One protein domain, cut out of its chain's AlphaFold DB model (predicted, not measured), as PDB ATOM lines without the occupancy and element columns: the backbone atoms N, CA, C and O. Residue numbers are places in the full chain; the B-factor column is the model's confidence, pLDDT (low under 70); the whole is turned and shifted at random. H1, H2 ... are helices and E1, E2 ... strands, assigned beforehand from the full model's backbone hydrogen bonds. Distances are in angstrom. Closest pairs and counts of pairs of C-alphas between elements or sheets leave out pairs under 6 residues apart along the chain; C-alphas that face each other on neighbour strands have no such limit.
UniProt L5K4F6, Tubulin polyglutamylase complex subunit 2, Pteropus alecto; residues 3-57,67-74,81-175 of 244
ATOM      1  N   THR A   3     -17.367 -50.916 -52.577       42.41
ATOM      2  CA  THR A   3     -16.162 -51.707 -52.321       42.41
ATOM      3  C   THR A   3     -16.570 -52.947 -51.534       42.41
ATOM      4  O   THR A   3     -16.484 -52.973 -50.308       42.41
ATOM      5  N   ASP A   4     -16.990 -53.994 -52.252       41.56
ATOM      6  CA  ASP A   4     -17.519 -55.264 -51.707       41.56
ATOM      7  C   ASP A   4     -16.548 -56.025 -50.773       41.56
ATOM      8  O   ASP A   4     -16.899 -57.055 -50.205       41.56
ATOM      9  N   LYS A   5     -15.325 -55.517 -50.573       48.50
ATOM     10  CA  LYS A   5     -14.392 -55.984 -49.536       48.50
ATOM     11  C   LYS A   5     -14.673 -55.425 -48.135       48.50
ATOM     12  O   LYS A   5     -14.339 -56.095 -47.165       48.50
ATOM     13  N   ASN A   6     -15.264 -54.230 -48.014       53.22
ATOM     14  CA  ASN A   6     -15.275 -53.461 -46.758       53.22
ATOM     15  C   ASN A   6     -16.679 -53.088 -46.240       53.22
ATOM     16  O   ASN A   6     -16.777 -52.386 -45.236       53.22
ATOM     17  N   ASN A   7     -17.763 -53.536 -46.889       56.69
ATOM     18  CA  ASN A   7     -19.159 -53.258 -46.490       56.69
ATOM     19  C   ASN A   7     -19.505 -51.760 -46.302       56.69
ATOM     20  O   ASN A   7     -20.421 -51.426 -45.554       56.69
ATOM     21  N   CYS A   8     -18.793 -50.857 -46.984       61.19
ATOM     22  CA  CYS A   8     -19.025 -49.411 -46.931       61.19
ATOM     23  C   CYS A   8     -19.473 -48.889 -48.303       61.19
ATOM     24  O   CYS A   8     -18.896 -49.247 -49.333       61.19
ATOM     25  N   VAL A   9     -20.485 -48.016 -48.320       71.12
ATOM     26  CA  VAL A   9     -20.894 -47.286 -49.526       71.12
ATOM     27  C   VAL A   9     -20.134 -45.968 -49.567       71.12
ATOM     28  O   VAL A   9     -20.311 -45.127 -48.692       71.12
ATOM     29  N   LEU A  10     -19.297 -45.795 -50.588       77.12
ATOM     30  CA  LEU A  10     -18.520 -44.576 -50.810       77.12
ATOM     31  C   LEU A  10     -19.451 -43.345 -50.912       77.12
ATOM     32  O   LEU A  10     -20.417 -43.421 -51.682       77.12
ATOM     33  N   PRO A  11     -19.179 -42.228 -50.201       83.75
ATOM     34  CA  PRO A  11     -19.925 -40.980 -50.337       83.75
ATOM     35  C   PRO A  11     -20.046 -40.547 -51.785       83.75
ATOM     36  O   PRO A  11     -19.129 -40.754 -52.581       83.75
ATOM     37  N   GLU A  12     -21.176 -39.941 -52.140       85.31
ATOM     38  CA  GLU A  12     -21.468 -39.626 -53.538       85.31
ATOM     39  C   GLU A  12     -20.457 -38.628 -54.125       85.31
ATOM     40  O   GLU A  12     -20.102 -38.741 -55.294       85.31
ATOM     41  N   ASP A  13     -19.917 -37.707 -53.321       88.44
ATOM     42  CA  ASP A  13     -18.879 -36.775 -53.763       88.44
ATOM     43  C   ASP A  13     -17.500 -37.436 -53.929       88.44
ATOM     44  O   ASP A  13     -16.867 -37.257 -54.969       88.44
ATOM     45  N   VAL A  14     -17.073 -38.278 -52.981       88.56
ATOM     46  CA  VAL A  14     -15.856 -39.105 -53.102       88.56
ATOM     47  C   VAL A  14     -15.955 -40.042 -54.316       88.56
ATOM     48  O   VAL A  14     -15.012 -40.183 -55.095       88.56
ATOM     49  N   LYS A  15     -17.119 -40.665 -54.521       88.62
ATOM     50  CA  LYS A  15     -17.423 -41.530 -55.668       88.62
ATOM     51  C   LYS A  15     -17.356 -40.761 -56.982       88.62
ATOM     52  O   LYS A  15     -16.717 -41.238 -57.916       88.62
ATOM     53  N   ASN A  16     -17.969 -39.583 -57.058       89.94
ATOM     54  CA  ASN A  16     -17.927 -38.749 -58.259       89.94
ATOM     55  C   ASN A  16     -16.513 -38.234 -58.552       89.94
ATOM     56  O   ASN A  16     -16.112 -38.218 -59.714       89.94
ATOM     57  N   PHE A  17     -15.722 -37.925 -57.519       91.31
ATOM     58  CA  PHE A  17     -14.298 -37.644 -57.677       91.31
ATOM     59  C   PHE A  17     -13.553 -38.836 -58.291       91.31
ATOM     60  O   PHE A  17     -12.951 -38.665 -59.344       91.31
ATOM     61  N   TYR A  18     -13.644 -40.046 -57.726       90.38
ATOM     62  CA  TYR A  18     -12.922 -41.214 -58.263       90.38
ATOM     63  C   TYR A  18     -13.416 -41.696 -59.635       90.38
ATOM     64  O   TYR A  18     -12.636 -42.292 -60.378       90.38
ATOM     65  N   LEU A  19     -14.679 -41.434 -59.989       88.88
ATOM     66  CA  LEU A  19     -15.211 -41.672 -61.337       88.88
ATOM     67  C   LEU A  19     -14.675 -40.664 -62.368       88.88
ATOM     68  O   LEU A  19     -14.544 -41.021 -63.536       88.88
ATOM     69  N   MET A  20     -14.365 -39.433 -61.952       90.50
ATOM     70  CA  MET A  20     -13.791 -38.394 -62.814       90.50
ATOM     71  C   MET A  20     -12.258 -38.482 -62.897       90.50
ATOM     72  O   MET A  20     -11.693 -38.397 -63.985       90.50
ATOM     73  N   THR A  21     -11.592 -38.684 -61.758       87.50
ATOM     74  CA  THR A  21     -10.132 -38.682 -61.609       87.50
ATOM     75  C   THR A  21      -9.721 -39.724 -60.564       87.50
ATOM     76  O   THR A  21     -10.017 -39.585 -59.378       87.50
ATOM     77  N   ASN A  22      -9.013 -40.783 -60.969       87.81
ATOM     78  CA  ASN A  22      -8.617 -41.863 -60.056       87.81
ATOM     79  C   ASN A  22      -7.404 -41.479 -59.177       87.81
ATOM     80  O   ASN A  22      -6.296 -41.982 -59.368       87.81
ATOM     81  N   GLY A  23      -7.637 -40.594 -58.206       90.56
ATOM     82  CA  GLY A  23      -6.595 -39.941 -57.410       90.56
ATOM     83  C   GLY A  23      -6.071 -38.667 -58.079       90.56
ATOM     84  O   GLY A  23      -6.251 -38.449 -59.273       90.56
ATOM     85  N   PHE A  24      -5.421 -37.809 -57.301       93.62
ATOM     86  CA  PHE A  24      -4.907 -36.512 -57.739       93.62
ATOM     87  C   PHE A  24      -3.522 -36.281 -57.138       93.62
ATOM     88  O   PHE A  24      -3.301 -36.556 -55.963       93.62
ATOM     89  N   HIS A  25      -2.581 -35.776 -57.931       94.00
ATOM     90  CA  HIS A  25      -1.282 -35.351 -57.422       94.00
ATOM     91  C   HIS A  25      -0.776 -34.161 -58.232       94.00
ATOM     92  O   HIS A  25      -0.483 -34.297 -59.420       94.00
ATOM     93  N   MET A  26      -0.685 -32.997 -57.591       94.38
ATOM     94  CA  MET A  26      -0.170 -31.771 -58.192       94.38
ATOM     95  C   MET A  26       0.859 -31.133 -57.265       94.38
ATOM     96  O   MET A  26       0.540 -30.707 -56.157       94.38
ATOM     97  N   THR A  27       2.094 -31.036 -57.748       94.88
ATOM     98  CA  THR A  27       3.206 -30.376 -57.058       94.88
ATOM     99  C   THR A  27       3.608 -29.110 -57.793       94.88
ATOM    100  O   THR A  27       3.684 -29.118 -59.023       94.88
ATOM    101  N   TRP A  28       3.944 -28.051 -57.064       94.50
ATOM    102  CA  TRP A  28       4.483 -26.821 -57.639       94.50
ATOM    103  C   TRP A  28       5.702 -26.320 -56.865       94.50
ATOM    104  O   TRP A  28       5.951 -26.685 -55.714       94.50
ATOM    105  N   SER A  29       6.502 -25.502 -57.541       94.19
ATOM    106  CA  SER A  29       7.770 -24.989 -57.032       94.19
ATOM    107  C   SER A  29       7.885 -23.491 -57.272       94.19
ATOM    108  O   SER A  29       7.240 -22.938 -58.164       94.19
ATOM    109  N   VAL A  30       8.710 -22.843 -56.457       92.56
ATOM    110  CA  VAL A  30       9.039 -21.422 -56.551       92.56
ATOM    111  C   VAL A  30      10.455 -21.302 -57.081       92.56
ATOM    112  O   VAL A  30      11.360 -21.942 -56.550       92.56
ATOM    113  N   LYS A  31      10.665 -20.467 -58.100       93.19
ATOM    114  CA  LYS A  31      12.013 -20.062 -58.501       93.19
ATOM    115  C   LYS A  31      12.388 -18.787 -57.742       93.19
ATOM    116  O   LYS A  31      11.760 -17.752 -57.949       93.19
ATOM    117  N   LEU A  32      13.393 -18.884 -56.877       88.94
ATOM    118  CA  LEU A  32      14.023 -17.764 -56.185       88.94
ATOM    119  C   LEU A  32      15.470 -17.675 -56.675       88.94
ATOM    120  O   LEU A  32      16.268 -18.576 -56.417       88.94
ATOM    121  N   ASP A  33      15.779 -16.616 -57.420       89.44
ATOM    122  CA  ASP A  33      17.054 -16.434 -58.123       89.44
ATOM    123  C   ASP A  33      17.432 -17.681 -58.949       89.44
ATOM    124  O   ASP A  33      16.679 -18.078 -59.840       89.44
ATOM    125  N   GLU A  34      18.559 -18.335 -58.653       91.12
ATOM    126  CA  GLU A  34      19.015 -19.557 -59.336       91.12
ATOM    127  C   GLU A  34      18.526 -20.867 -58.683       91.12
ATOM    128  O   GLU A  34      18.885 -21.960 -59.123       91.12
ATOM    129  N   HIS A  35      17.685 -20.792 -57.647       92.38
ATOM    130  CA  HIS A  35      17.193 -21.956 -56.910       92.38
ATOM    131  C   HIS A  35      15.701 -22.215 -57.154       92.38
ATOM    132  O   HIS A  35      14.849 -21.354 -56.935       92.38
ATOM    133  N   THR A  36      15.369 -23.446 -57.543       93.50
ATOM    134  CA  THR A  36      13.984 -23.934 -57.610       93.50
ATOM    135  C   THR A  36      13.655 -24.699 -56.332       93.50
ATOM    136  O   THR A  36      14.219 -25.762 -56.078       93.50
ATOM    137  N   ILE A  37      12.735 -24.166 -55.533       91.56
ATOM    138  CA  ILE A  37      12.306 -24.729 -54.250       91.56
ATOM    139  C   ILE A  37      10.960 -25.441 -54.461       91.56
ATOM    140  O   ILE A  37       9.973 -24.763 -54.757       91.56
ATOM    141  N   PRO A  38      10.866 -26.780 -54.332       92.19
ATOM    142  CA  PRO A  38       9.574 -27.463 -54.306       92.19
ATOM    143  C   PRO A  38       8.815 -27.015 -53.055       92.19
ATOM    144  O   PRO A  38       9.349 -27.110 -51.950       92.19
ATOM    145  N   LEU A  39       7.603 -26.486 -53.234       91.44
ATOM    146  CA  LEU A  39       6.874 -25.829 -52.152       91.44
ATOM    147  C   LEU A  39       5.545 -26.514 -51.852       91.44
ATOM    148  O   LEU A  39       5.380 -27.050 -50.760       91.44
ATOM    149  N   GLY A  40       4.601 -26.494 -52.791       91.94
ATOM    150  CA  GLY A  40       3.284 -27.078 -52.564       91.94
ATOM    151  C   GLY A  40       3.151 -28.479 -53.143       91.94
ATOM    152  O   GLY A  40       3.617 -28.755 -54.251       91.94
ATOM    153  N   SER A  41       2.469 -29.347 -52.402       93.38
ATOM    154  CA  SER A  41       2.092 -30.699 -52.802       93.38
ATOM    155  C   SER A  41       0.633 -30.934 -52.426       93.38
ATOM    156  O   SER A  41       0.268 -30.920 -51.252       93.38
ATOM    157  N   MET A  42      -0.216 -31.137 -53.429       94.50
ATOM    158  CA  MET A  42      -1.611 -31.529 -53.250       94.50
ATOM    159  C   MET A  42      -1.764 -32.976 -53.695       94.50
ATOM    160  O   MET A  42      -1.584 -33.273 -54.876       94.50
ATOM    161  N   ALA A  43      -2.083 -33.871 -52.763       94.31
ATOM    162  CA  ALA A  43      -2.171 -35.304 -53.002       94.31
ATOM    163  C   ALA A  43      -3.510 -35.874 -52.515       94.31
ATOM    164  O   ALA A  43      -4.020 -35.495 -51.462       94.31
ATOM    165  N   ILE A  44      -4.069 -36.788 -53.307       94.94
ATOM    166  CA  ILE A  44      -5.197 -37.659 -52.975       94.94
ATOM    167  C   ILE A  44      -4.903 -39.014 -53.618       94.94
ATOM    168  O   ILE A  44      -4.790 -39.126 -54.841       94.94
ATOM    169  N   ASN A  45      -4.763 -40.048 -52.795       92.81
ATOM    170  CA  ASN A  45      -4.460 -41.411 -53.206       92.81
ATOM    171  C   ASN A  45      -5.482 -41.932 -54.230       92.81
ATOM    172  O   ASN A  45      -6.681 -41.677 -54.116       92.81
ATOM    173  N   SER A  46      -5.021 -42.695 -55.225       90.12
ATOM    174  CA  SER A  46      -5.901 -43.446 -56.131       90.12
ATOM    175  C   SER A  46      -6.682 -44.511 -55.358       90.12
ATOM    176  O   SER A  46      -6.214 -44.982 -54.322       90.12
ATOM    177  N   ILE A  47      -7.825 -44.973 -55.874       87.19
ATOM    178  CA  ILE A  47      -8.664 -45.966 -55.172       87.19
ATOM    179  C   ILE A  47      -7.910 -47.278 -54.867       87.19
ATOM    180  O   ILE A  47      -8.190 -47.961 -53.890       87.19
ATOM    181  N   THR A  48      -6.896 -47.598 -55.678       85.50
ATOM    182  CA  THR A  48      -5.972 -48.733 -55.515       85.50
ATOM    183  C   THR A  48      -4.895 -48.535 -54.443       85.50
ATOM    184  O   THR A  48      -4.266 -49.509 -54.041       85.50
ATOM    185  N   LYS A  49      -4.655 -47.291 -54.014       85.56
ATOM    186  CA  LYS A  49      -3.682 -46.900 -52.981       85.56
ATOM    187  C   LYS A  49      -4.338 -46.515 -51.653       85.56
ATOM    188  O   LYS A  49      -3.612 -46.273 -50.697       85.56
ATOM    189  N   LEU A  50      -5.672 -46.461 -51.581       84.94
ATOM    190  CA  LEU A  50      -6.394 -46.251 -50.326       84.94
ATOM    191  C   LEU A  50      -6.118 -47.415 -49.367       84.94
ATOM    192  O   LEU A  50      -6.651 -48.514 -49.526       84.94
ATOM    193  N   THR A  51      -5.280 -47.168 -48.366       84.12
ATOM    194  CA  THR A  51      -5.003 -48.109 -47.282       84.12
ATOM    195  C   THR A  51      -6.025 -47.912 -46.165       84.12
ATOM    196  O   THR A  51      -6.329 -46.785 -45.774       84.12
ATOM    197  N   GLN A  52      -6.572 -49.009 -45.636       84.94
ATOM    198  CA  GLN A  52      -7.357 -48.958 -44.405       84.94
ATOM    199  C   GLN A  52      -6.403 -49.047 -43.211       84.94
ATOM    200  O   GLN A  52      -5.668 -50.030 -43.094       84.94
ATOM    201  N   LEU A  53      -6.414 -48.049 -42.320       78.25
ATOM    202  CA  LEU A  53      -5.441 -47.977 -41.218       78.25
ATOM    203  C   LEU A  53      -5.526 -49.207 -40.299       78.25
ATOM    204  O   LEU A  53      -4.513 -49.863 -40.047       78.25
ATOM    205  N   ASN A  54      -6.749 -49.588 -39.923       65.62
ATOM    206  CA  ASN A  54      -7.051 -50.679 -38.985       65.62
ATOM    207  C   ASN A  54      -6.798 -52.090 -39.582       65.62
ATOM    208  O   ASN A  54      -7.058 -53.089 -38.921       65.62
ATOM    209  N   GLN A  55      -6.329 -52.197 -40.835       58.53
ATOM    210  CA  GLN A  55      -6.022 -53.468 -41.522       58.53
ATOM    211  C   GLN A  55      -4.579 -53.541 -42.057       58.53
ATOM    212  O   GLN A  55      -4.267 -54.382 -42.901       58.53
ATOM    213  N   SER A  56      -3.684 -52.654 -41.609       52.31
ATOM    214  CA  SER A  56      -2.294 -52.619 -42.083       52.31
ATOM    215  C   SER A  56      -1.508 -53.871 -41.644       52.31
ATOM    216  O   SER A  56      -0.975 -53.976 -40.544       52.31
ATOM    217  N   SER A  57      -1.437 -54.855 -42.544       44.19
ATOM    218  CA  SER A  57      -1.110 -56.256 -42.240       44.19
ATOM    219  C   SER A  57       0.365 -56.581 -41.964       44.19
ATOM    220  O   SER A  57       0.719 -57.753 -41.840       44.19
ATOM    221  N   LEU A  67      -3.285 -50.257 -33.105       72.88
ATOM    222  CA  LEU A  67      -3.521 -48.825 -32.872       72.88
ATOM    223  C   LEU A  67      -4.659 -48.558 -31.871       72.88
ATOM    224  O   LEU A  67      -4.685 -47.480 -31.291       72.88
ATOM    225  N   ALA A  68      -5.565 -49.519 -31.651       71.88
ATOM    226  CA  ALA A  68      -6.598 -49.406 -30.620       71.88
ATOM    227  C   ALA A  68      -6.002 -49.522 -29.206       71.88
ATOM    228  O   ALA A  68      -6.434 -48.826 -28.303       71.88
ATOM    229  N   ASP A  69      -4.924 -50.290 -29.011       73.12
ATOM    230  CA  ASP A  69      -4.238 -50.387 -27.709       73.12
ATOM    231  C   ASP A  69      -3.460 -49.105 -27.323       73.12
ATOM    232  O   ASP A  69      -2.828 -49.053 -26.266       73.12
ATOM    233  N   LEU A  70      -3.469 -48.083 -28.190       70.06
ATOM    234  CA  LEU A  70      -2.892 -46.756 -27.960       70.06
ATOM    235  C   LEU A  70      -3.957 -45.660 -27.778       70.06
ATOM    236  O   LEU A  70      -3.580 -44.505 -27.575       70.06
ATOM    237  N   GLU A  71      -5.253 -45.977 -27.883       67.94
ATOM    238  CA  GLU A  71      -6.313 -44.996 -27.639       67.94
ATOM    239  C   GLU A  71      -6.568 -44.862 -26.128       67.94
ATOM    240  O   GLU A  71      -6.805 -45.846 -25.432       67.94
ATOM    241  N   ASP A  72      -6.441 -43.642 -25.603       61.72
ATOM    242  CA  ASP A  72      -6.702 -43.343 -24.194       61.72
ATOM    243  C   ASP A  72      -8.211 -43.115 -24.013       61.72
ATOM    244  O   ASP A  72      -8.768 -42.180 -24.590       61.72
ATOM    245  N   ASP A  73      -8.874 -43.961 -23.219       57.03
ATOM    246  CA  ASP A  73     -10.315 -43.878 -22.907       57.03
ATOM    247  C   ASP A  73     -10.699 -42.594 -22.128       57.03
ATOM    248  O   ASP A  73     -11.874 -42.349 -21.840       57.03
ATOM    249  N   THR A  74      -9.721 -41.763 -21.753       52.69
ATOM    250  CA  THR A  74      -9.888 -40.605 -20.865       52.69
ATOM    251  C   THR A  74     -10.312 -39.321 -21.600       52.69
ATOM    252  O   THR A  74      -9.620 -38.305 -21.529       52.69
ATOM    253  N   GLN A  81     -18.706 -30.940 -29.857       61.00
ATOM    254  CA  GLN A  81     -17.669 -31.347 -30.821       61.00
ATOM    255  C   GLN A  81     -17.990 -32.683 -31.509       61.00
ATOM    256  O   GLN A  81     -18.617 -33.551 -30.900       61.00
ATOM    257  N   PRO A  82     -17.573 -32.875 -32.779       68.12
ATOM    258  CA  PRO A  82     -17.753 -34.150 -33.461       68.12
ATOM    259  C   PRO A  82     -16.973 -35.248 -32.729       68.12
ATOM    260  O   PRO A  82     -15.779 -35.099 -32.475       68.12
ATOM    261  N   GLU A  83     -17.653 -36.357 -32.421       77.75
ATOM    262  CA  GLU A  83     -17.060 -37.530 -31.761       77.75
ATOM    263  C   GLU A  83     -15.774 -37.957 -32.481       77.75
ATOM    264  O   GLU A  83     -15.778 -38.122 -33.708       77.75
ATOM    265  N   LYS A  84     -14.676 -38.103 -31.730       83.19
ATOM    266  CA  LYS A  84     -13.381 -38.493 -32.289       83.19
ATOM    267  C   LYS A  84     -13.453 -39.916 -32.848       83.19
ATOM    268  O   LYS A  84     -14.087 -40.785 -32.252       83.19
ATOM    269  N   PRO A  85     -12.818 -40.181 -33.995       83.44
ATOM    270  CA  PRO A  85     -12.858 -41.497 -34.600       83.44
ATOM    271  C   PRO A  85     -11.933 -42.468 -33.861       83.44
ATOM    272  O   PRO A  85     -10.797 -42.143 -33.532       83.44
ATOM    273  N   HIS A  86     -12.419 -43.681 -33.630       79.19
ATOM    274  CA  HIS A  86     -11.685 -44.732 -32.921       79.19
ATOM    275  C   HIS A  86     -10.933 -45.667 -33.875       79.19
ATOM    276  O   HIS A  86     -11.391 -45.926 -34.992       79.19
ATOM    277  N   PHE A  87      -9.802 -46.223 -33.430       78.56
ATOM    278  CA  PHE A  87      -9.027 -47.200 -34.220       78.56
ATOM    279  C   PHE A  87      -9.621 -48.618 -34.191       78.56
ATOM    280  O   PHE A  87      -9.139 -49.519 -34.884       78.56
ATOM    281  N   ASP A  88     -10.679 -48.813 -33.410       72.06
ATOM    282  CA  ASP A  88     -11.376 -50.076 -33.236       72.06
ATOM    283  C   ASP A  88     -12.384 -50.397 -34.371       72.06
ATOM    284  O   ASP A  88     -12.311 -49.916 -35.506       72.06
ATOM    285  N   SER A  89     -13.338 -51.287 -34.076       69.75
ATOM    286  CA  SER A  89     -14.365 -51.739 -35.021       69.75
ATOM    287  C   SER A  89     -15.573 -50.795 -35.192       69.75
ATOM    288  O   SER A  89     -16.458 -51.116 -36.004       69.75
ATOM    289  N   ARG A  90     -15.628 -49.663 -34.461       73.75
ATOM    290  CA  ARG A  90     -16.656 -48.602 -34.552       73.75
ATOM    291  C   ARG A  90     -16.394 -47.599 -35.677       73.75
ATOM    292  O   ARG A  90     -17.332 -46.917 -36.084       73.75
ATOM    293  N   SER A  91     -15.180 -47.540 -36.225       79.31
ATOM    294  CA  SER A  91     -14.865 -46.675 -37.370       79.31
ATOM    295  C   SER A  91     -14.214 -47.460 -38.506       79.31
ATOM    296  O   SER A  91     -13.444 -48.393 -38.281       79.31
ATOM    297  N   VAL A  92     -14.496 -47.079 -39.752       83.31
ATOM    298  CA  VAL A  92     -13.734 -47.553 -40.918       83.31
ATOM    299  C   VAL A  92     -12.960 -46.369 -41.478       83.31
ATOM    300  O   VAL A  92     -13.557 -45.357 -41.827       83.31
ATOM    301  N   ILE A  93     -11.633 -46.483 -41.533       88.06
ATOM    302  CA  ILE A  93     -10.742 -45.346 -41.786       88.06
ATOM    303  C   ILE A  93      -9.852 -45.630 -42.994       88.06
ATOM    304  O   ILE A  93      -9.074 -46.584 -42.968       88.06
ATOM    305  N   PHE A  94      -9.927 -44.782 -44.021       89.62
ATOM    306  CA  PHE A  94      -9.114 -44.870 -45.238       89.62
ATOM    307  C   PHE A  94      -8.163 -43.676 -45.370       89.62
ATOM    308  O   PHE A  94      -8.580 -42.527 -45.242       89.62
ATOM    309  N   GLU A  95      -6.894 -43.935 -45.682       92.62
ATOM    310  CA  GLU A  95      -5.870 -42.909 -45.909       92.62
ATOM    311  C   GLU A  95      -6.034 -42.239 -47.287       92.62
ATOM    312  O   GLU A  95      -5.686 -42.816 -48.323       92.62
ATOM    313  N   LEU A  96      -6.535 -41.000 -47.303       93.19
ATOM    314  CA  LEU A  96      -6.629 -40.174 -48.510       93.19
ATOM    315  C   LEU A  96      -5.278 -39.568 -48.897       93.19
ATOM    316  O   LEU A  96      -4.977 -39.486 -50.083       93.19
ATOM    317  N   ASP A  97      -4.478 -39.139 -47.923       93.31
ATOM    318  CA  ASP A  97      -3.147 -38.562 -48.138       93.31
ATOM    319  C   ASP A  97      -2.218 -38.900 -46.962       93.31
ATOM    320  O   ASP A  97      -2.654 -38.970 -45.814       93.31
ATOM    321  N   SER A  98      -0.930 -39.073 -47.260       91.06
ATOM    322  CA  SER A  98       0.159 -39.285 -46.296       91.06
ATOM    323  C   SER A  98       0.931 -38.000 -45.959       91.06
ATOM    324  O   SER A  98       1.914 -38.049 -45.219       91.06
ATOM    325  N   CYS A  99       0.541 -36.852 -46.531       90.81
ATOM    326  CA  CYS A  99       1.000 -35.500 -46.181       90.81
ATOM    327  C   CYS A  99       2.535 -35.358 -46.097       90.81
ATOM    328  O   CYS A  99       3.079 -34.679 -45.217       90.81
ATOM    329  N   ASN A 100       3.247 -36.064 -46.983       86.94
ATOM    330  CA  ASN A 100       4.711 -36.179 -47.010       86.94
ATOM    331  C   ASN A 100       5.336 -36.612 -45.659       86.94
ATOM    332  O   ASN A 100       6.439 -36.189 -45.321       86.94
ATOM    333  N   GLY A 101       4.636 -37.440 -44.879       87.19
ATOM    334  CA  GLY A 101       5.078 -37.942 -43.573       87.19
ATOM    335  C   GLY A 101       4.811 -37.002 -42.390       87.19
ATOM    336  O   GLY A 101       5.220 -37.309 -41.272       87.19
ATOM    337  N   ASN A 102       4.123 -35.872 -42.595       88.44
ATOM    338  CA  ASN A 102       3.761 -34.943 -41.515       88.44
ATOM    339  C   ASN A 102       2.501 -35.364 -40.735       88.44
ATOM    340  O   ASN A 102       2.163 -34.715 -39.750       88.44
ATOM    341  N   GLY A 103       1.804 -36.412 -41.165       92.00
ATOM    342  CA  GLY A 103       0.513 -36.865 -40.648       92.00
ATOM    343  C   GLY A 103      -0.227 -37.612 -41.754       92.00
ATOM    344  O   GLY A 103       0.391 -37.990 -42.749       92.00
ATOM    345  N   LYS A 104      -1.535 -37.809 -41.610       94.12
ATOM    346  CA  LYS A 104      -2.390 -38.421 -42.631       94.12
ATOM    347  C   LYS A 104      -3.726 -37.700 -42.702       94.12
ATOM    348  O   LYS A 104      -4.302 -37.392 -41.665       94.12
ATOM    349  N   VAL A 105      -4.255 -37.480 -43.901       95.06
ATOM    350  CA  VAL A 105      -5.677 -37.139 -44.054       95.06
ATOM    351  C   VAL A 105      -6.458 -38.422 -44.280       95.06
ATOM    352  O   VAL A 105      -6.115 -39.235 -45.140       95.06
ATOM    353  N   CYS A 106      -7.525 -38.589 -43.511       94.06
ATOM    354  CA  CYS A 106      -8.310 -39.804 -43.443       94.06
ATOM    355  C   CYS A 106      -9.781 -39.530 -43.761       94.06
ATOM    356  O   CYS A 106     -10.384 -38.613 -43.206       94.06
ATOM    357  N   LEU A 107     -10.365 -40.367 -44.621       92.06
ATOM    358  CA  LEU A 107     -11.812 -40.503 -44.761       92.06
ATOM    359  C   LEU A 107     -12.285 -41.500 -43.706       92.06
ATOM    360  O   LEU A 107     -11.924 -42.680 -43.764       92.06
ATOM    361  N   VAL A 108     -13.084 -41.025 -42.758       89.94
ATOM    362  CA  VAL A 108     -13.648 -41.836 -41.683       89.94
ATOM    363  C   VAL A 108     -15.123 -42.088 -41.949       89.94
ATOM    364  O   VAL A 108     -15.857 -41.156 -42.252       89.94
ATOM    365  N   TYR A 109     -15.558 -43.333 -41.780       84.44
ATOM    366  CA  TYR A 109     -16.962 -43.727 -41.702       84.44
ATOM    367  C   TYR A 109     -17.302 -44.014 -40.241       84.44
ATOM    368  O   TYR A 109     -16.732 -44.943 -39.655       84.44
ATOM    369  N   LYS A 110     -18.240 -43.256 -39.666       76.19
ATOM    370  CA  LYS A 110     -18.783 -43.516 -38.327       76.19
ATOM    371  C   LYS A 110     -19.831 -44.622 -38.416       76.19
ATOM    372  O   LYS A 110     -20.779 -44.538 -39.193       76.19
ATOM    373  N   LYS A 111     -19.671 -45.698 -37.642       65.31
ATOM    374  CA  LYS A 111     -20.501 -46.907 -37.778       65.31
ATOM    375  C   LYS A 111     -21.787 -46.839 -36.951       65.31
ATOM    376  O   LYS A 111     -22.022 -47.657 -36.060       65.31
ATOM    377  N   GLY A 112     -22.658 -45.900 -37.312       53.31
ATOM    378  CA  GLY A 112     -24.086 -45.981 -37.001       53.31
ATOM    379  C   GLY A 112     -24.773 -47.088 -37.817       53.31
ATOM    380  O   GLY A 112     -24.276 -47.520 -38.858       53.31
ATOM    381  N   LYS A 113     -25.925 -47.589 -37.355       45.22
ATOM    382  CA  LYS A 113     -26.756 -48.520 -38.143       45.22
ATOM    383  C   LYS A 113     -27.667 -47.751 -39.113       45.22
ATOM    384  O   LYS A 113     -28.434 -46.921 -38.631       45.22
ATOM    385  N   PRO A 114     -27.769 -48.168 -40.389       48.25
ATOM    386  CA  PRO A 114     -26.677 -48.657 -41.234       48.25
ATOM    387  C   PRO A 114     -25.785 -47.477 -41.650       48.25
ATOM    388  O   PRO A 114     -26.298 -46.374 -41.784       48.25
ATOM    389  N   ALA A 115     -24.493 -47.705 -41.900       52.84
ATOM    390  CA  ALA A 115     -23.575 -46.640 -42.307       52.84
ATOM    391  C   ALA A 115     -24.016 -46.050 -43.657       52.84
ATOM    392  O   ALA A 115     -23.789 -46.650 -44.716       52.84
ATOM    393  N   LEU A 116     -24.695 -44.902 -43.625       56.47
ATOM    394  CA  LEU A 116     -25.093 -44.206 -44.837       56.47
ATOM    395  C   LEU A 116     -23.858 -43.546 -45.447       56.47
ATOM    396  O   LEU A 116     -22.935 -43.124 -44.757       56.47
ATOM    397  N   ALA A 117     -23.926 -43.296 -46.751       58.28
ATOM    398  CA  ALA A 117     -23.005 -42.422 -47.484       58.28
ATOM    399  C   ALA A 117     -22.977 -40.950 -46.977       58.28
ATOM    400  O   ALA A 117     -22.396 -40.092 -47.636       58.28
ATOM    401  N   LYS A 118     -23.662 -40.656 -45.862       61.62
ATOM    402  CA  LYS A 118     -23.736 -39.366 -45.165       61.62
ATOM    403  C   LYS A 118     -22.961 -39.352 -43.842       61.62
ATOM    404  O   LYS A 118     -22.658 -38.269 -43.363       61.62
ATOM    405  N   ASP A 119     -22.620 -40.515 -43.284       75.25
ATOM    406  CA  ASP A 119     -21.967 -40.642 -41.971       75.25
ATOM    407  C   ASP A 119     -20.437 -40.692 -42.128       75.25
ATOM    408  O   ASP A 119     -19.741 -41.519 -41.529       75.25
ATOM    409  N   THR A 120     -19.915 -39.838 -43.014       86.56
ATOM    410  CA  THR A 120     -18.491 -39.767 -43.332       86.56
ATOM    411  C   THR A 120     -17.920 -38.400 -43.062       86.56
ATOM    412  O   THR A 120     -18.508 -37.405 -43.463       86.56
ATOM    413  N   GLU A 121     -16.732 -38.365 -42.482       91.81
ATOM    414  CA  GLU A 121     -16.030 -37.142 -42.115       91.81
ATOM    415  C   GLU A 121     -14.577 -37.213 -42.593       91.81
ATOM    416  O   GLU A 121     -14.008 -38.296 -42.771       91.81
ATOM    417  N   ILE A 122     -13.959 -36.049 -42.784       93.62
ATOM    418  CA  ILE A 122     -12.543 -35.924 -43.112       93.62
ATOM    419  C   ILE A 122     -11.792 -35.429 -41.880       93.62
ATOM    420  O   ILE A 122     -12.043 -34.329 -41.380       93.62
ATOM    421  N   TRP A 123     -10.837 -36.238 -41.435       94.94
ATOM    422  CA  TRP A 123     -10.009 -35.982 -40.260       94.94
ATOM    423  C   TRP A 123      -8.531 -35.935 -40.640       94.94
ATOM    424  O   TRP A 123      -8.084 -36.636 -41.550       94.94
ATOM    425  N   PHE A 124      -7.761 -35.123 -39.923       95.12
ATOM    426  CA  PHE A 124      -6.308 -35.149 -39.938       95.12
ATOM    427  C   PHE A 124      -5.806 -35.932 -38.723       95.12
ATOM    428  O   PHE A 124      -6.128 -35.599 -37.584       95.12
ATOM    429  N   LEU A 125      -5.018 -36.971 -38.981       93.44
ATOM    430  CA  LEU A 125      -4.280 -37.729 -37.983       93.44
ATOM    431  C   LEU A 125      -2.846 -37.204 -37.941       93.44
ATOM    432  O   LEU A 125      -2.128 -37.294 -38.942       93.44
ATOM    433  N   ASP A 126      -2.412 -36.656 -36.813       91.75
ATOM    434  CA  ASP A 126      -1.035 -36.180 -36.685       91.75
ATOM    435  C   ASP A 126      -0.032 -37.318 -36.386       91.75
ATOM    436  O   ASP A 126      -0.368 -38.504 -36.337       91.75
ATOM    437  N   ARG A 127       1.250 -36.968 -36.220       89.31
ATOM    438  CA  ARG A 127       2.320 -37.948 -35.940       89.31
ATOM    439  C   ARG A 127       2.308 -38.505 -34.513       89.31
ATOM    440  O   ARG A 127       3.010 -39.480 -34.264       89.31
ATOM    441  N   ALA A 128       1.572 -37.880 -33.597       87.94
ATOM    442  CA  ALA A 128       1.343 -38.350 -32.233       87.94
ATOM    443  C   ALA A 128       0.027 -39.145 -32.109       87.94
ATOM    444  O   ALA A 128      -0.338 -39.542 -31.010       87.94
ATOM    445  N   LEU A 129      -0.633 -39.424 -33.243       86.81
ATOM    446  CA  LEU A 129      -1.907 -40.131 -33.368       86.81
ATOM    447  C   LEU A 129      -3.129 -39.371 -32.820       86.81
ATOM    448  O   LEU A 129      -4.185 -39.975 -32.641       86.81
ATOM    449  N   TYR A 130      -3.041 -38.047 -32.634       88.12
ATOM    450  CA  TYR A 130      -4.223 -37.254 -32.299       88.12
ATOM    451  C   TYR A 130      -5.080 -36.962 -33.531       88.12
ATOM    452  O   TYR A 130      -4.583 -36.647 -34.619       88.12
ATOM    453  N   TRP A 131      -6.391 -37.029 -33.314       90.69
ATOM    454  CA  TRP A 131      -7.419 -36.735 -34.300       90.69
ATOM    455  C   TRP A 131      -7.835 -35.268 -34.264       90.69
ATOM    456  O   TRP A 131      -8.347 -34.777 -33.257       90.69
ATOM    457  N   HIS A 132      -7.689 -34.597 -35.404       92.25
ATOM    458  CA  HIS A 132      -8.097 -33.212 -35.616       92.25
ATOM    459  C   HIS A 132      -9.142 -33.157 -36.730       92.25
ATOM    460  O   HIS A 132      -8.916 -33.655 -37.836       92.25
ATOM    461  N   PHE A 133     -10.307 -32.582 -36.451       92.56
ATOM    462  CA  PHE A 133     -11.387 -32.491 -37.430       92.56
ATOM    463  C   PHE A 133     -11.031 -31.489 -38.540       92.56
ATOM    464  O   PHE A 133     -10.616 -30.370 -38.244       92.56
ATOM    465  N   LEU A 134     -11.217 -31.868 -39.811       92.62
ATOM    466  CA  LEU A 134     -11.077 -30.936 -40.938       92.62
ATOM    467  C   LEU A 134     -12.444 -30.501 -41.472       92.62
ATOM    468  O   LEU A 134     -12.746 -29.309 -41.481       92.62
ATOM    469  N   THR A 135     -13.250 -31.443 -41.973       93.69
ATOM    470  CA  THR A 135     -14.519 -31.134 -42.660       93.69
ATOM    471  C   THR A 135     -15.485 -32.315 -42.703       93.69
ATOM    472  O   THR A 135     -15.064 -33.453 -42.883       93.69
ATOM    473  N   GLU A 136     -16.786 -32.027 -42.738       90.31
ATOM    474  CA  GLU A 136     -17.868 -33.015 -42.911       90.31
ATOM    475  C   GLU A 136     -17.928 -33.675 -44.304       90.31
ATOM    476  O   GLU A 136     -18.574 -34.697 -44.467       90.31
ATOM    477  N   THR A 137     -17.316 -33.100 -45.348       91.00
ATOM    478  CA  THR A 137     -17.431 -33.636 -46.721       91.00
ATOM    479  C   THR A 137     -16.107 -33.610 -47.465       91.00
ATOM    480  O   THR A 137     -15.295 -32.695 -47.299       91.00
ATOM    481  N   PHE A 138     -15.905 -34.576 -48.362       92.44
ATOM    482  CA  PHE A 138     -14.726 -34.605 -49.224       92.44
ATOM    483  C   PHE A 138     -14.669 -33.383 -50.148       92.44
ATOM    484  O   PHE A 138     -13.594 -32.841 -50.383       92.44
ATOM    485  N   THR A 139     -15.816 -32.888 -50.616       93.00
ATOM    486  CA  THR A 139     -15.894 -31.650 -51.408       93.00
ATOM    487  C   THR A 139     -15.375 -30.438 -50.628       93.00
ATOM    488  O   THR A 139     -14.652 -29.606 -51.183       93.00
ATOM    489  N   ALA A 140     -15.700 -30.327 -49.335       94.00
ATOM    490  CA  ALA A 140     -15.162 -29.271 -48.483       94.00
ATOM    491  C   ALA A 140     -13.649 -29.441 -48.257       94.00
ATOM    492  O   ALA A 140     -12.911 -28.466 -48.414       94.00
ATOM    493  N   TYR A 141     -13.172 -30.663 -48.001       95.06
ATOM    494  CA  TYR A 141     -11.738 -30.961 -47.920       95.06
ATOM    495  C   TYR A 141     -10.984 -30.615 -49.215       95.06
ATOM    496  O   TYR A 141      -9.954 -29.946 -49.171       95.06
ATOM    497  N   TYR A 142     -11.512 -30.989 -50.384       93.88
ATOM    498  CA  TYR A 142     -10.911 -30.682 -51.685       93.88
ATOM    499  C   TYR A 142     -10.798 -29.165 -51.914       93.88
ATOM    500  O   TYR A 142      -9.787 -28.669 -52.415       93.88
ATOM    501  N   ARG A 143     -11.801 -28.397 -51.465       93.62
ATOM    502  CA  ARG A 143     -11.732 -26.929 -51.438       93.62
ATOM    503  C   ARG A 143     -10.669 -26.410 -50.471       93.62
ATOM    504  O   ARG A 143      -9.979 -25.461 -50.837       93.62
ATOM    505  N   LEU A 144     -10.503 -26.995 -49.280       93.06
ATOM    506  CA  LEU A 144      -9.412 -26.620 -48.369       93.06
ATOM    507  C   LEU A 144      -8.042 -26.887 -49.005       93.06
ATOM    508  O   LEU A 144      -7.215 -25.979 -49.014       93.06
ATOM    509  N   LEU A 145      -7.842 -28.066 -49.599       92.69
ATOM    510  CA  LEU A 145      -6.605 -28.467 -50.277       92.69
ATOM    511  C   LEU A 145      -6.177 -27.444 -51.345       92.69
ATOM    512  O   LEU A 145      -5.025 -27.008 -51.355       92.69
ATOM    513  N   ILE A 146      -7.124 -27.004 -52.186       92.00
ATOM    514  CA  ILE A 146      -6.898 -25.961 -53.200       92.00
ATOM    515  C   ILE A 146      -6.676 -24.586 -52.558       92.00
ATOM    516  O   ILE A 146      -5.766 -23.868 -52.963       92.00
ATOM    517  N   THR A 147      -7.471 -24.208 -51.550       91.44
ATOM    518  CA  THR A 147      -7.371 -22.888 -50.885       91.44
ATOM    519  C   THR A 147      -6.007 -22.692 -50.221       91.44
ATOM    520  O   THR A 147      -5.462 -21.592 -50.238       91.44
ATOM    521  N   HIS A 148      -5.435 -23.770 -49.681       91.25
ATOM    522  CA  HIS A 148      -4.108 -23.789 -49.069       91.25
ATOM    523  C   HIS A 148      -2.984 -24.072 -50.075       91.25
ATOM    524  O   HIS A 148      -1.828 -24.160 -49.669       91.25
ATOM    525  N   LEU A 149      -3.298 -24.244 -51.367       91.62
ATOM    526  CA  LEU A 149      -2.354 -24.559 -52.449       91.62
ATOM    527  C   LEU A 149      -1.468 -25.793 -52.166       91.62
ATOM    528  O   LEU A 149      -0.385 -25.923 -52.735       91.62
ATOM    529  N   GLY A 150      -1.882 -26.686 -51.261       90.94
ATOM    530  CA  GLY A 150      -1.031 -27.755 -50.725       90.94
ATOM    531  C   GLY A 150       0.280 -27.271 -50.091       90.94
ATOM    532  O   GLY A 150       1.278 -27.982 -50.173       90.94
ATOM    533  N   LEU A 151       0.316 -26.064 -49.511       92.25
ATOM    534  CA  LEU A 151       1.490 -25.547 -48.799       92.25
ATOM    535  C   LEU A 151       1.945 -26.510 -47.683       92.25
ATOM    536  O   LEU A 151       1.111 -27.211 -47.100       92.25
ATOM    537  N   PRO A 152       3.245 -26.538 -47.330       90.25
ATOM    538  CA  PRO A 152       3.756 -27.450 -46.315       90.25
ATOM    539  C   PRO A 152       2.995 -27.319 -44.995       90.25
ATOM    540  O   PRO A 152       2.826 -26.215 -44.480       90.25
ATOM    541  N   GLN A 153       2.578 -28.461 -44.442       91.38
ATOM    542  CA  GLN A 153       1.911 -28.564 -43.139       91.38
ATOM    543  C   GLN A 153       0.584 -27.790 -43.030       91.38
ATOM    544  O   GLN A 153       0.162 -27.485 -41.918       91.38
ATOM    545  N   TRP A 154      -0.101 -27.488 -44.140       92.62
ATOM    546  CA  TRP A 154      -1.327 -26.683 -44.101       92.62
ATOM    547  C   TRP A 154      -2.433 -27.257 -43.206       92.62
ATOM    548  O   TRP A 154      -3.183 -26.496 -42.602       92.62
ATOM    549  N   GLN A 155      -2.493 -28.582 -43.062       93.31
ATOM    550  CA  GLN A 155      -3.436 -29.279 -42.187       93.31
ATOM    551  C   GLN A 155      -3.263 -28.876 -40.712       93.31
ATOM    552  O   GLN A 155      -4.247 -28.779 -39.985       93.31
ATOM    553  N   TYR A 156      -2.038 -28.551 -40.281       92.31
ATOM    554  CA  TYR A 156      -1.760 -28.116 -38.908       92.31
ATOM    555  C   TYR A 156      -2.382 -26.754 -38.557       92.31
ATOM    556  O   TYR A 156      -2.510 -26.442 -37.374       92.31
ATOM    557  N   ALA A 157      -2.838 -25.969 -39.542       90.62
ATOM    558  CA  ALA A 157      -3.609 -24.745 -39.297       90.62
ATOM    559  C   ALA A 157      -4.974 -25.003 -38.624       90.62
ATOM    560  O   ALA A 157      -5.558 -24.075 -38.076       90.62
ATOM    561  N   PHE A 158      -5.458 -26.251 -38.642       89.75
ATOM    562  CA  PHE A 158      -6.696 -26.703 -37.991       89.75
ATOM    563  C   PHE A 158      -6.433 -27.424 -36.655       89.75
ATOM    564  O   PHE A 158      -7.318 -28.084 -36.120       89.75
ATOM    565  N   THR A 159      -5.213 -27.320 -36.120       90.06
ATOM    566  CA  THR A 159      -4.773 -28.010 -34.898       90.06
ATOM    567  C   THR A 159      -4.300 -27.005 -33.854       90.06
ATOM    568  O   THR A 159      -3.785 -25.940 -34.201       90.06
ATOM    569  N   ASN A 160      -4.364 -27.379 -32.575       86.25
ATOM    570  CA  ASN A 160      -3.877 -26.547 -31.467       86.25
ATOM    571  C   ASN A 160      -2.350 -26.305 -31.489       86.25
ATOM    572  O   ASN A 160      -1.855 -25.496 -30.711       86.25
ATOM    573  N   TYR A 161      -1.601 -26.994 -32.357       88.69
ATOM    574  CA  TYR A 161      -0.155 -26.812 -32.527       88.69
ATOM    575  C   TYR A 161       0.208 -25.697 -33.518       88.69
ATOM    576  O   TYR A 161       1.311 -25.156 -33.453       88.69
ATOM    577  N   GLY A 162      -0.693 -25.381 -34.454       88.12
ATOM    578  CA  GLY A 162      -0.430 -24.448 -35.548       88.12
ATOM    579  C   GLY A 162       0.649 -24.906 -36.543       88.12
ATOM    580  O   GLY A 162       1.262 -25.969 -36.435       88.12
ATOM    581  N   ILE A 163       0.882 -24.079 -37.565       90.12
ATOM    582  CA  ILE A 163       1.894 -24.323 -38.604       90.12
ATOM    583  C   ILE A 163       3.301 -23.915 -38.140       90.12
ATOM    584  O   ILE A 163       3.466 -22.931 -37.417       90.12
ATOM    585  N   SER A 164       4.338 -24.612 -38.617       89.50
ATOM    586  CA  SER A 164       5.726 -24.269 -38.269       89.50
ATOM    587  C   SER A 164       6.121 -22.849 -38.718       89.50
ATOM    588  O   SER A 164       5.587 -22.342 -39.710       89.50
ATOM    589  N   PRO A 165       7.116 -22.201 -38.074       89.31
ATOM    590  CA  PRO A 165       7.577 -20.867 -38.473       89.31
ATOM    591  C   PRO A 165       8.023 -20.776 -39.941       89.31
ATOM    592  O   PRO A 165       7.791 -19.760 -40.594       89.31
ATOM    593  N   GLN A 166       8.610 -21.849 -40.483       88.62
ATOM    594  CA  GLN A 166       9.002 -21.932 -41.893       88.62
ATOM    595  C   GLN A 166       7.777 -22.004 -42.818       88.62
ATOM    596  O   GLN A 166       7.722 -21.289 -43.817       88.62
ATOM    597  N   ALA A 167       6.762 -22.804 -42.477       89.31
ATOM    598  CA  ALA A 167       5.496 -22.815 -43.210       89.31
ATOM    599  C   ALA A 167       4.801 -21.441 -43.142       89.31
ATOM    600  O   ALA A 167       4.368 -20.920 -44.169       89.31
ATOM    601  N   LYS A 168       4.786 -20.791 -41.967       90.31
ATOM    602  CA  LYS A 168       4.185 -19.461 -41.732       90.31
ATOM    603  C   LYS A 168       4.750 -18.376 -42.663       90.31
ATOM    604  O   LYS A 168       4.007 -17.486 -43.075       90.31
ATOM    605  N   GLN A 169       6.025 -18.461 -43.057       90.25
ATOM    606  CA  GLN A 169       6.620 -17.570 -44.067       90.25
ATOM    607  C   GLN A 169       5.972 -17.749 -45.448       90.25
ATOM    608  O   GLN A 169       5.513 -16.773 -46.042       90.25
ATOM    609  N   TRP A 170       5.870 -18.989 -45.931       90.06
ATOM    610  CA  TRP A 170       5.230 -19.300 -47.212       90.06
ATOM    611  C   TRP A 170       3.741 -18.964 -47.221       90.06
ATOM    612  O   TRP A 170       3.249 -18.383 -48.183       90.06
ATOM    613  N   PHE A 171       3.042 -19.234 -46.120       88.81
ATOM    614  CA  PHE A 171       1.651 -18.833 -45.917       88.81
ATOM    615  C   PHE A 171       1.442 -17.320 -46.011       88.81
ATOM    616  O   PHE A 171       0.467 -16.874 -46.604       88.81
ATOM    617  N   ASN A 172       2.348 -16.517 -45.452       86.88
ATOM    618  CA  ASN A 172       2.266 -15.062 -45.571       86.88
ATOM    619  C   ASN A 172       2.616 -14.559 -46.983       86.88
ATOM    620  O   ASN A 172       2.079 -13.536 -47.397       86.88
ATOM    621  N   MET A 173       3.466 -15.274 -47.725       87.12
ATOM    622  CA  MET A 173       3.833 -14.943 -49.109       87.12
ATOM    623  C   MET A 173       2.736 -15.307 -50.123       87.12
ATOM    624  O   MET A 173       2.477 -14.543 -51.047       87.12
ATOM    625  N   TYR A 174       2.076 -16.453 -49.934       83.50
ATOM    626  CA  TYR A 174       1.040 -16.999 -50.822       83.50
ATOM    627  C   TYR A 174      -0.383 -16.835 -50.272       83.50
ATOM    628  O   TYR A 174      -1.310 -17.511 -50.721       83.50
ATOM    629  N   LYS A 175      -0.566 -15.936 -49.299       68.31
ATOM    630  CA  LYS A 175      -1.849 -15.665 -48.639       68.31
ATOM    631  C   LYS A 175      -2.909 -15.305 -49.694       68.31
ATOM    632  O   LYS A 175      -2.716 -14.320 -50.411       68.31
TER     633      LYS A 175
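What this domain is: This is residues 3 to 57, 67 to 74 and 81 to 175 of the 244 residues of the protein "Tubulin polyglutamylase complex subunit 2" of Pteropus alecto (UniProt L5K4F6). A strongly twisted antiparallel sheet, E3 to E6, makes the core, with H2 and H3 packed on it. A long hairpin, E1 and E2, reaches away from the end of E2 beside E3 and makes much of the longest axis, while H1 meets one end of H2 and H4 lies beyond H3. The printed part has 158 residues, in the order H1, E1 to E6, H2, H3, H4; its class is mixed, helices and strands, with 77 residues in named elements, under half. It is compact, with a radius of gyration of the C-alphas of 16.5 A and spans of 57 by 41 by 30 A.

How they stand to each other: Begin at the sheet, E3 (residues 91 to 97), E4 (104 to 110), E5 (120 to 125) and E6 (131 to 135), in that order, a meander, each strand the antiparallel neighbour of the one before. Look for N 94 and O 107 at 2.9 A, N 106 and O 123 at 2.8 A, and N 124 and O 132 at 2.8 A. H2 (138 to 147) is on one face, two layers, at a height over the sheet of 9.3 A; it lies over E5 and, only just, E6, with 3 of its C-alphas there. It runs along the strands, at 17 degrees to E5 on the local plane; the closest C-alphas of E5 and H2, those of Ile 122 and Phe 138, are 6.6 A apart, and the closest of E6 and H2, those of Thr 135 and Tyr 141, are 6.0 A apart. H3 (154 to 158) is on the sheet too, at a height of 8.9 A, its Phe 158 C-alpha 6.8 A from that of Leu 134 in E6. H4 (165 to 173) is close to H3 but not clearly touching, the C-alphas of Trp 154 and Ala 167 being 7.9 A apart. H1 (12 to 20) and H2 touch only at their ends, C-alphas 14 and 138 at 6.0 A, with a steep tilt of 63 degrees, the same way. In the hairpin E1 (24 to 32) and E2 (35 to 44), antiparallel, find N 28 and O 40 at 2.9 A; C-alpha 44 is 5.3 A from C-alpha 96 in E3. Every O i to N i+4 pair is within hydrogen-bond range in H1 and H2, 4 of 5 in H4, and 0 of 1 in H3, where 2 of 2 O i to N i+3 pairs are.

Where its parts are: Find C-alpha 91 at (-14.865, -46.675, -37.370); E3 runs 17.9 A from there, and E4 17.7 A. E5 is 15.3 A long, E6 12.3 A, H2 13.9 A. E2 runs 27.6 A from C-alpha 35 at (17.193, -21.956, -56.910), and E1 26.7 A. H1 is 12.1 A long, H3 8.1 A, and H4, 12.7 A, ends at C-alpha 173, (3.833, -14.943, -49.109).

The domain as a whole: The C-alphas farthest apart, of Glu 34 and Lys 113, are 58.2 A apart. Residues 58 to 66 and 75 to 80 are not printed, with gaps of 12.2 A and 15.7 A between the C-alphas; the link E2 to E3 runs across both cuts, and no link printed whole is long. Mean pLDDT of the printed part is 83.5; 26 residues are under 70, among them 3 to 8 and 111 to 118.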